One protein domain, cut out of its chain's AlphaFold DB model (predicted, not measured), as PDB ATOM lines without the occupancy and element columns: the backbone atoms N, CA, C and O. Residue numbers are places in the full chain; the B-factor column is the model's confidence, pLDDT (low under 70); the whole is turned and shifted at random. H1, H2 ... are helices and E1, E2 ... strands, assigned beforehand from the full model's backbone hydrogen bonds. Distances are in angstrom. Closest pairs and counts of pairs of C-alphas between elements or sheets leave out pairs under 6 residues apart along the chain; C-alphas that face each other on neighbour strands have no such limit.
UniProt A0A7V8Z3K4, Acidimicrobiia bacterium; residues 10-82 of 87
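AT A GLANCE: This is residues 10 to 82 of the 87 residues of a protein of Acidimicrobiia bacterium (UniProt A0A7V8Z3K4). What is the main picture? A small compact head, in which H4 packs on the two-stranded sheet of E1 and E2, has H3 at its side, and a long tail, residues 10 to 43 with H1 and H2, sticks out from it and makes the length. What is it built of? The printed part has 73 residues, in the order H1, H2, H3, E1, H4, E2, with a parallel sheet E1, E2; the class is mixed, helices and strands. How large is it? It is extended, with a radius of gyration of the C-alphas of 21.3 A and spans of 68 by 28 by 18 A.

HOW THE PARTS SIT: How do the strands pair? E1, residues 58 to 62, and E2, residues 78 to 81, are parallel neighbours at 26 degrees, with N 59 and O 78 within hydrogen-bond range at 3.0 A, and N 80 and O 59 at 2.9 A. Where are the helices? H4, residues 65 to 73, makes with them a strand-helix-strand unit, two parallel strands with a helix between, its crossover right-handed; its closest C-alphas to E1 are those of Ala 68 and Ile 62, 6.4 A. H3, residues 44 to 52, is only just apart from H4, at 8.2 A. H2, residues 30 to 34, and H1, residues 10 to 17, are apart from each other. How are the helix backbones? Every O i to N i+4 pair is within hydrogen-bond range in H2 and H4, but 1 of 4 in H1, with 2 of 5 O i to N i+3 pairs, and 0 of 5 in H3, with 6 of 6.

IN THESE COORDINATES: Where do the elements begin and end? H1 begins at C-alpha 10 (3.278, 27.275, 49.576), and E2 ends at C-alpha 81 (27.346, -11.290, 5.364). Which are longest? H3 is 15.7 A, H4 12.4 A and H1 12.2 A.

THE WHOLE: How far does it reach? The farthest C-alphas, of Ala 10 and Val 65, are 68.7 A apart; the printed part has no cut, and the link H1 to H2 is long. Where is confidence low? Residues 10 to 27 are under 70.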
ATOM      1  N   ALA A  10       2.414  28.436  49.797       49.34
ATOM      2  CA  ALA A  10       3.278  27.275  49.576       49.34
ATOM      3  C   ALA A  10       2.494  25.977  49.286       49.34
ATOM      4  O   ALA A  10       2.951  25.128  48.515       49.34
ATOM      5  N   ASP A  11       1.280  25.832  49.826       49.16
ATOM      6  CA  ASP A  11       0.483  24.609  49.649       49.16
ATOM      7  C   ASP A  11      -0.242  24.526  48.301       49.16
ATOM      8  O   ASP A  11      -0.404  23.439  47.736       49.16
ATOM      9  N   ARG A  12      -0.559  25.669  47.682       50.69
ATOM     10  CA  ARG A  12      -1.135  25.698  46.325       50.69
ATOM     11  C   ARG A  12      -0.105  25.353  45.239       50.69
ATOM     12  O   ARG A  12      -0.477  24.920  44.147       50.69
ATOM     13  N   LEU A  13       1.189  25.475  45.538       47.66
ATOM     14  CA  LEU A  13       2.279  25.088  44.634       47.66
ATOM     15  C   LEU A  13       2.646  23.599  44.739       47.66
ATOM     16  O   LEU A  13       3.151  23.029  43.769       47.66
ATOM     17  N   ARG A  14       2.312  22.927  45.849       51.91
ATOM     18  CA  ARG A  14       2.480  21.469  45.990       51.91
ATOM     19  C   ARG A  14       1.360  20.662  45.331       51.91
ATOM     20  O   ARG A  14       1.629  19.597  44.776       51.91
ATOM     21  N   GLN A  15       0.135  21.184  45.290       48.44
ATOM     22  CA  GLN A  15      -0.997  20.505  44.640       48.44
ATOM     23  C   GLN A  15      -0.978  20.598  43.099       48.44
ATOM     24  O   GLN A  15      -1.599  19.781  42.423       48.44
ATOM     25  N   ARG A  16      -0.186  21.509  42.512       50.25
ATOM     26  CA  ARG A  16      -0.026  21.646  41.047       50.25
ATOM     27  C   ARG A  16       1.046  20.744  40.421       50.25
ATOM     28  O   ARG A  16       1.204  20.751  39.205       50.25
ATOM     29  N   ARG A  17       1.750  19.924  41.210       49.59
ATOM     30  CA  ARG A  17       2.771  18.975  40.712       49.59
ATOM     31  C   ARG A  17       2.274  17.539  40.505       49.59
ATOM     32  O   ARG A  17       3.068  16.684  40.130       49.59
ATOM     33  N   ARG A  18       0.982  17.255  40.711       49.62
ATOM     34  CA  ARG A  18       0.409  15.899  40.544       49.62
ATOM     35  C   ARG A  18      -0.509  15.716  39.330       49.62
ATOM     36  O   ARG A  18      -0.861  14.585  39.020       49.62
ATOM     37  N   ALA A  19      -0.854  16.787  38.613       52.09
ATOM     38  CA  ALA A  19      -1.791  16.731  37.483       52.09
ATOM     39  C   ALA A  19      -1.129  16.821  36.089       52.09
ATOM     40  O   ALA A  19      -1.816  16.702  35.083       52.09
ATOM     41  N   GLY A  20       0.193  17.022  36.013       43.69
ATOM     42  CA  GLY A  20       0.898  17.319  34.755       43.69
ATOM     43  C   GLY A  20       1.684  16.167  34.121       43.69
ATOM     44  O   GLY A  20       2.269  16.360  33.064       43.69
ATOM     45  N   TRP A  21       1.723  14.981  34.738       47.66
ATOM     46  CA  TRP A  21       2.502  13.836  34.229       47.66
ATOM     47  C   TRP A  21       1.645  12.740  33.574       47.66
ATOM     48  O   TRP A  21       2.185  11.764  33.061       47.66
ATOM     49  N   ARG A  22       0.314  12.903  33.556       50.84
ATOM     50  CA  ARG A  22      -0.665  11.913  33.059       50.84
ATOM     51  C   ARG A  22      -0.907  11.964  31.540       50.84
ATOM     52  O   ARG A  22      -2.023  11.749  31.089       50.84
ATOM     53  N   ARG A  23       0.135  12.236  30.755       52.09
ATOM     54  CA  ARG A  23       0.205  11.912  29.316       52.09
ATOM     55  C   ARG A  23       1.649  11.577  28.928       52.09
ATOM     56  O   ARG A  23       2.219  12.170  28.022       52.09
ATOM     57  N   ARG A  24       2.270  10.647  29.653       55.09
ATOM     58  CA  ARG A  24       3.262   9.774  29.016       55.09
ATOM     59  C   ARG A  24       2.476   8.631  28.396       55.09
ATOM     60  O   ARG A  24       1.505   8.195  29.011       55.09
ATOM     61  N   ALA A  25       2.866   8.204  27.199       60.69
ATOM     62  CA  ALA A  25       2.428   6.926  26.659       60.69
ATOM     63  C   ALA A  25       2.473   5.878  27.781       60.69
ATOM     64  O   ALA A  25       3.410   5.882  28.586       60.69
ATOM     65  N   GLU A  26       1.419   5.076  27.890       63.09
ATOM     66  CA  GLU A  26       1.345   3.983  28.851       63.09
ATOM     67  C   GLU A  26       2.638   3.165  28.730       63.09
ATOM     68  O   GLU A  26       3.033   2.776  27.630       63.09
ATOM     69  N   ALA A  27       3.384   3.047  29.830       67.94
ATOM     70  CA  ALA A  27       4.683   2.395  29.796       67.94
ATOM     71  C   ALA A  27       4.453   0.905  29.523       67.94
ATOM     72  O   ALA A  27       4.005   0.185  30.412       67.94
ATOM     73  N   SER A  28       4.735   0.455  28.298       76.44
ATOM     74  CA  SER A  28       4.684  -0.965  27.956       76.44
ATOM     75  C   SER A  28       5.721  -1.726  28.772       76.44
ATOM     76  O   SER A  28       6.847  -1.247  28.962       76.44
ATOM     77  N   SER A  29       5.373  -2.929  29.223       90.06
ATOM     78  CA  SER A  29       6.361  -3.815  29.842       90.06
ATOM     79  C   SER A  29       7.450  -4.200  28.824       90.06
ATOM     80  O   SER A  29       7.204  -4.198  27.617       90.06
ATOM     81  N   LEU A  30       8.663  -4.541  29.279       88.19
ATOM     82  CA  LEU A  30       9.726  -4.993  28.367       88.19
ATOM     83  C   LEU A  30       9.292  -6.189  27.492       88.19
ATOM     84  O   LEU A  30       9.531  -6.124  26.286       88.19
ATOM     85  N   PRO A  31       8.622  -7.236  28.026       91.44
ATOM     86  CA  PRO A  31       8.122  -8.334  27.197       91.44
ATOM     87  C   PRO A  31       7.130  -7.875  26.128       91.44
ATOM     88  O   PRO A  31       7.181  -8.337  24.994       91.44
ATOM     89  N   GLU A  32       6.249  -6.939  26.473       90.19
ATOM     90  CA  GLU A  32       5.261  -6.398  25.542       90.19
ATOM     91  C   GLU A  32       5.909  -5.559  24.435       90.19
ATOM     92  O   GLU A  32       5.490  -5.647  23.287       90.19
ATOM     93  N   TYR A  33       6.946  -4.777  24.749       88.12
ATOM     94  CA  TYR A  33       7.703  -4.017  23.751       88.12
ATOM     95  C   TYR A  33       8.475  -4.935  22.796       88.12
ATOM     96  O   TYR A  33       8.416  -4.746  21.584       88.12
ATOM     97  N   LEU A  34       9.158  -5.953  23.332       89.25
ATOM     98  CA  LEU A  34       9.935  -6.919  22.548       89.25
ATOM     99  C   LEU A  34       9.059  -7.865  21.715       89.25
ATOM    100  O   LEU A  34       9.523  -8.390  20.710       89.25
ATOM    101  N   GLY A  35       7.809  -8.085  22.126       90.69
ATOM    102  CA  GLY A  35       6.840  -8.895  21.389       90.69
ATOM    103  C   GLY A  35       6.184  -8.175  20.208       90.69
ATOM    104  O   GLY A  35       5.380  -8.786  19.504       90.69
ATOM    105  N   ARG A  36       6.480  -6.887  19.985       90.69
ATOM    106  CA  ARG A  36       5.927  -6.144  18.848       90.69
ATOM    107  C   ARG A  36       6.580  -6.617  17.547       90.69
ATOM    108  O   ARG A  36       7.796  -6.802  17.520       90.69
ATOM    109  N   PRO A  37       5.798  -6.790  16.468       87.62
ATOM    110  CA  PRO A  37       6.371  -7.091  15.169       87.62
ATOM    111  C   PRO A  37       7.266  -5.935  14.718       87.62
ATOM    112  O   PRO A  37       6.963  -4.765  14.967       87.62
ATOM    113  N   PHE A  38       8.364  -6.278  14.048       90.00
ATOM    114  CA  PHE A  38       9.155  -5.300  13.310       90.00
ATOM    115  C   PHE A  38       8.324  -4.700  12.172       90.00
ATOM    116  O   PHE A  38       7.382  -5.331  11.690       90.00
ATOM    117  N   ASP A  39       8.677  -3.488  11.752       91.81
ATOM    118  CA  ASP A  39       8.017  -2.815  10.636       91.81
ATOM    119  C   ASP A  39       8.398  -3.497   9.305       91.81
ATOM    120  O   ASP A  39       9.573  -3.470   8.930       91.81
ATOM    121  N   PRO A  40       7.451  -4.130   8.584       92.38
ATOM    122  CA  PRO A  40       7.734  -4.753   7.293       92.38
ATOM    123  C   PRO A  40       7.916  -3.731   6.160       92.38
ATOM    124  O   PRO A  40       8.267  -4.127   5.053       92.38
ATOM    125  N   GLY A  41       7.637  -2.447   6.407       95.25
ATOM    126  CA  GLY A  41       7.770  -1.360   5.439       95.25
ATOM    127  C   GLY A  41       9.168  -0.751   5.346       95.25
ATOM    128  O   GLY A  41       9.350   0.162   4.547       95.25
ATOM    129  N   LEU A  42      10.138  -1.232   6.137       94.12
ATOM    130  CA  LEU A  42      11.516  -0.744   6.076       94.12
ATOM    131  C   LEU A  42      12.114  -0.931   4.680       94.12
ATOM    132  O   LEU A  42      11.965  -1.974   4.040       94.12
ATOM    133  N   SER A  43      12.829   0.091   4.235       95.25
ATOM    134  CA  SER A  43      13.388   0.214   2.896       95.25
ATOM    135  C   SER A  43      14.794   0.818   2.932       95.25
ATOM    136  O   SER A  43      15.310   1.187   3.987       95.25
ATOM    137  N   TRP A  44      15.429   0.934   1.765       96.06
ATOM    138  CA  TRP A  44      16.733   1.592   1.646       96.06
ATOM    139  C   TRP A  44      16.686   3.086   1.995       96.06
ATOM    140  O   TRP A  44      17.667   3.601   2.524       96.06
ATOM    141  N   ASP A  45      15.544   3.753   1.802       94.75
ATOM    142  CA  ASP A  45      15.375   5.169   2.157       94.75
ATOM    143  C   ASP A  45      15.556   5.403   3.669       94.75
ATOM    144  O   ASP A  45      15.986   6.474   4.102       94.75
ATOM    145  N   ASP A  46      15.291   4.383   4.489       94.31
ATOM    146  CA  ASP A  46      15.435   4.453   5.942       94.31
ATOM    147  C   ASP A  46      16.900   4.426   6.400       94.31
ATOM    148  O   ASP A  46      17.198   4.830   7.527       94.31
ATOM    149  N   VAL A  47      17.843   4.025   5.537       94.31
ATOM    150  CA  VAL A  47      19.284   4.086   5.843       94.31
ATOM    151  C   VAL A  47      19.726   5.532   6.077       94.31
ATOM    152  O   VAL A  47      20.551   5.778   6.959       94.31
ATOM    153  N   ALA A  48      19.097   6.506   5.405       92.06
ATOM    154  CA  ALA A  48      19.356   7.933   5.601       92.06
ATOM    155  C   ALA A  48      19.056   8.414   7.034       92.06
ATOM    156  O   ALA A  48      19.600   9.420   7.488       92.06
ATOM    157  N   TRP A  49      18.243   7.685   7.812       91.12
ATOM    158  CA  TRP A  49      18.070   7.977   9.240       91.12
ATOM    159  C   TRP A  49      19.402   7.957  10.005       91.12
ATOM    160  O   TRP A  49      19.571   8.675  10.996       91.12
ATOM    161  N   GLY A  50      20.353   7.171   9.502       89.81
ATOM    162  CA  GLY A  50      21.726   7.087   9.954       89.81
ATOM    163  C   GLY A  50      22.476   8.415  10.029       89.81
ATOM    164  O   GLY A  50      23.339   8.554  10.885       89.81
ATOM    165  N   GLU A  51      22.099   9.434   9.254       90.31
ATOM    166  CA  GLU A  51      22.717  10.771   9.310       90.31
ATOM    167  C   GLU A  51      22.615  11.436  10.695       90.31
ATOM    168  O   GLU A  51      23.355  12.363  11.026       90.31
ATOM    169  N   ARG A  52      21.681  10.972  11.533       94.31
ATOM    170  CA  ARG A  52      21.505  11.445  12.916       94.31
ATOM    171  C   ARG A  52      22.516  10.830  13.881       94.31
ATOM    172  O   ARG A  52      22.631  11.285  15.020       94.31
ATOM    173  N   TRP A  53      23.191   9.771  13.458       94.06
ATOM    174  CA  TRP A  53      24.205   9.059  14.213       94.06
ATOM    175  C   TRP A  53      25.592   9.591  13.847       94.06
ATOM    176  O   TRP A  53      25.892   9.850  12.690       94.06
ATOM    177  N   SER A  54      26.455   9.774  14.848       94.50
ATOM    178  CA  SER A  54      27.798  10.335  14.648       94.50
ATOM    179  C   SER A  54      28.897   9.280  14.484       94.50
ATOM    180  O   SER A  54      30.074   9.630  14.452       94.50
ATOM    181  N   GLY A  55      28.543   7.995  14.499       94.62
ATOM    182  CA  GLY A  55      29.480   6.885  14.334       94.62
ATOM    183  C   GLY A  55      29.248   6.135  13.022       94.62
ATOM    184  O   GLY A  55      28.299   6.443  12.308       94.62
ATOM    185  N   PRO A  56      30.074   5.118  12.726       93.25
ATOM    186  CA  PRO A  56      29.869   4.293  11.548       93.25
ATOM    187  C   PRO A  56      28.602   3.448  11.692       93.25
ATOM    188  O   PRO A  56      28.249   2.994  12.790       93.25
ATOM    189  N   ILE A  57      27.954   3.204  10.566       94.69
ATOM    190  CA  ILE A  57      26.816   2.321  10.384       94.69
ATOM    191  C   ILE A  57      27.317   1.022   9.763       94.69
ATOM    192  O   ILE A  57      28.089   0.997   8.806       94.69
ATOM    193  N   VAL A  58      26.843  -0.090  10.320       95.62
ATOM    194  CA  VAL A  58      27.091  -1.420   9.769       95.62
ATOM    195  C   VAL A  58      25.759  -2.065   9.430       95.62
ATOM    196  O   VAL A  58      24.943  -2.291  10.326       95.62
ATOM    197  N   LEU A  59      25.543  -2.399   8.157       96.38
ATOM    198  CA  LEU A  59      24.370  -3.166   7.743       96.38
ATOM    199  C   LEU A  59      24.641  -4.662   7.866       96.38
ATOM    200  O   LEU A  59      25.494  -5.235   7.185       96.38
ATOM    201  N   ASN A  60      23.891  -5.310   8.751       96.75
ATOM    202  CA  ASN A  60      23.904  -6.757   8.887       96.75
ATOM    203  C   ASN A  60      22.879  -7.402   7.947       96.75
ATOM    204  O   ASN A  60      21.857  -6.807   7.627       96.75
ATOM    205  N   ALA A  61      23.143  -8.657   7.594       96.62
ATOM    206  CA  ALA A  61      22.277  -9.519   6.798       96.62
ATOM    207  C   ALA A  61      22.243  -9.265   5.284       96.62
ATOM    208  O   ALA A  61      21.296  -9.647   4.601       96.62
ATOM    209  N   ILE A  62      23.327  -8.718   4.734       97.94
ATOM    210  CA  ILE A  62      23.528  -8.657   3.282       97.94
ATOM    211  C   ILE A  62      23.784 -10.072   2.747       97.94
ATOM    212  O   ILE A  62      24.635 -10.795   3.270       97.94
ATOM    213  N   GLN A  63      23.036 -10.488   1.722       97.94
ATOM    214  CA  GLN A  63      23.121 -11.835   1.130       97.94
ATOM    215  C   GLN A  63      23.437 -11.827  -0.369       97.94
ATOM    216  O   GLN A  63      23.728 -12.880  -0.936       97.94
ATOM    217  N   THR A  64      23.410 -10.661  -1.018       98.38
ATOM    218  CA  THR A  64      23.672 -10.537  -2.454       98.38
ATOM    219  C   THR A  64      24.692  -9.443  -2.745       98.38
ATOM    220  O   THR A  64      24.891  -8.517  -1.960       98.38
ATOM    221  N   VAL A  65      25.340  -9.547  -3.908       98.50
ATOM    222  CA  VAL A  65      26.241  -8.496  -4.407       98.50
ATOM    223  C   VAL A  65      25.466  -7.212  -4.702       98.50
ATOM    224  O   VAL A  65      25.976  -6.132  -4.438       98.50
ATOM    225  N   ALA A  66      24.236  -7.321  -5.215       98.56
ATOM    226  CA  ALA A  66      23.403  -6.159  -5.511       98.56
ATOM    227  C   ALA A  66      23.129  -5.335  -4.245       98.56
ATOM    228  O   ALA A  66      23.387  -4.136  -4.239       98.56
ATOM    229  N   ASP A  67      22.733  -5.989  -3.150       98.31
ATOM    230  CA  ASP A  67      22.491  -5.310  -1.872       98.31
ATOM    231  C   ASP A  67      23.779  -4.721  -1.276       98.31
ATOM    232  O   ASP A  67      23.749  -3.661  -0.658       98.31
ATOM    233  N   ALA A  68      24.928  -5.379  -1.476       98.31
ATOM    234  CA  ALA A  68      26.225  -4.846  -1.057       98.31
ATOM    235  C   ALA A  68      26.589  -3.553  -1.807       98.31
ATOM    236  O   ALA A  68      27.102  -2.614  -1.196       98.31
ATOM    237  N   VAL A  69      26.308  -3.493  -3.113       98.25
ATOM    238  CA  VAL A  69      26.493  -2.282  -3.926       98.25
ATOM    239  C   VAL A  69      25.530  -1.190  -3.466       98.25
ATOM    240  O   VAL A  69      25.972  -0.082  -3.186       98.25
ATOM    241  N   THR A  70      24.247  -1.509  -3.276       98.06
ATOM    242  CA  THR A  70      23.262  -0.542  -2.772       98.06
ATOM    243  C   THR A  70      23.639   0.005  -1.394       98.06
ATOM    244  O   THR A  70      23.504   1.204  -1.163       98.06
ATOM    245  N   ALA A  71      24.166  -0.821  -0.486       97.31
ATOM    246  CA  ALA A  71      24.661  -0.355   0.809       97.31
ATOM    247  C   ALA A  71      25.807   0.662   0.659       97.31
ATOM    248  O   ALA A  71      25.793   1.698   1.324       97.31
ATOM    249  N   ALA A  72      26.762   0.395  -0.237       96.38
ATOM    250  CA  ALA A  72      27.860   1.315  -0.518       96.38
ATOM    251  C   ALA A  72      27.362   2.641  -1.122       96.38
ATOM    252  O   ALA A  72      27.795   3.708  -0.690       96.38
ATOM    253  N   ASP A  73      26.405   2.584  -2.054       96.69
ATOM    254  CA  ASP A  73      25.794   3.770  -2.671       96.69
ATOM    255  C   ASP A  73      25.036   4.641  -1.651       96.69
ATOM    256  O   ASP A  73      24.956   5.858  -1.811       96.69
ATOM    257  N   ASN A  74      24.523   4.034  -0.573       95.31
ATOM    258  CA  ASN A  74      23.844   4.719   0.534       95.31
ATOM    259  C   ASN A  74      24.792   5.162   1.666       95.31
ATOM    260  O   ASN A  74      24.331   5.589   2.723       95.31
ATOM    261  N   GLY A  75      26.112   5.073   1.471       92.75
ATOM    262  CA  GLY A  75      27.099   5.600   2.417       92.75
ATOM    263  C   GLY A  75      27.325   4.747   3.668       92.75
ATOM    264  O   GLY A  75      27.875   5.244   4.645       92.75
ATOM    265  N   VAL A  76      26.933   3.472   3.650       96.69
ATOM    266  CA  VAL A  76      27.173   2.544   4.763       96.69
ATOM    267  C   VAL A  76      28.657   2.182   4.843       96.69
ATOM    268  O   VAL A  76      29.253   1.738   3.862       96.69
ATOM    269  N   GLU A  77      29.261   2.305   6.026       96.44
ATOM    270  CA  GLU A  77      30.702   2.114   6.220       96.44
ATOM    271  C   GLU A  77      31.135   0.648   6.205       96.44
ATOM    272  O   GLU A  77      32.274   0.341   5.846       96.44
ATOM    273  N   ALA A  78      30.256  -0.268   6.617       97.50
ATOM    274  CA  ALA A  78      30.536  -1.694   6.550       97.50
ATOM    275  C   ALA A  78      29.277  -2.545   6.378       97.50
ATOM    276  O   ALA A  78      28.175  -2.191   6.790       97.50
ATOM    277  N   ILE A  79      29.475  -3.741   5.835       98.06
ATOM    278  CA  ILE A  79      28.432  -4.755   5.714       98.06
ATOM    279  C   ILE A  79      28.859  -6.049   6.400       98.06
ATOM    280  O   ILE A  79      30.042  -6.391   6.428       98.06
ATOM    281  N   ALA A  80      27.887  -6.795   6.920       98.00
ATOM    282  CA  ALA A  80      28.088  -8.151   7.411       98.00
ATOM    283  C   ALA A  80      27.273  -9.149   6.581       98.00
ATOM    284  O   ALA A  80      26.043  -9.063   6.497       98.00
ATOM    285  N   VAL A  81      27.972 -10.134   6.012       97.56
ATOM    286  CA  VAL A  81      27.346 -11.290   5.364       97.56
ATOM    287  C   VAL A  81      26.834 -12.225   6.455       97.56
ATOM    288  O   VAL A  81      27.612 -12.865   7.159       97.56
ATOM    289  N   SER A  82      25.515 -12.266   6.629       97.44
ATOM    290  CA  SER A  82      24.856 -12.999   7.708       97.44
ATOM    291  C   SER A  82      23.455 -13.428   7.294       97.44
ATOM    292  O   SER A  82      22.721 -12.669   6.682       97.44
TER     293      SER A  82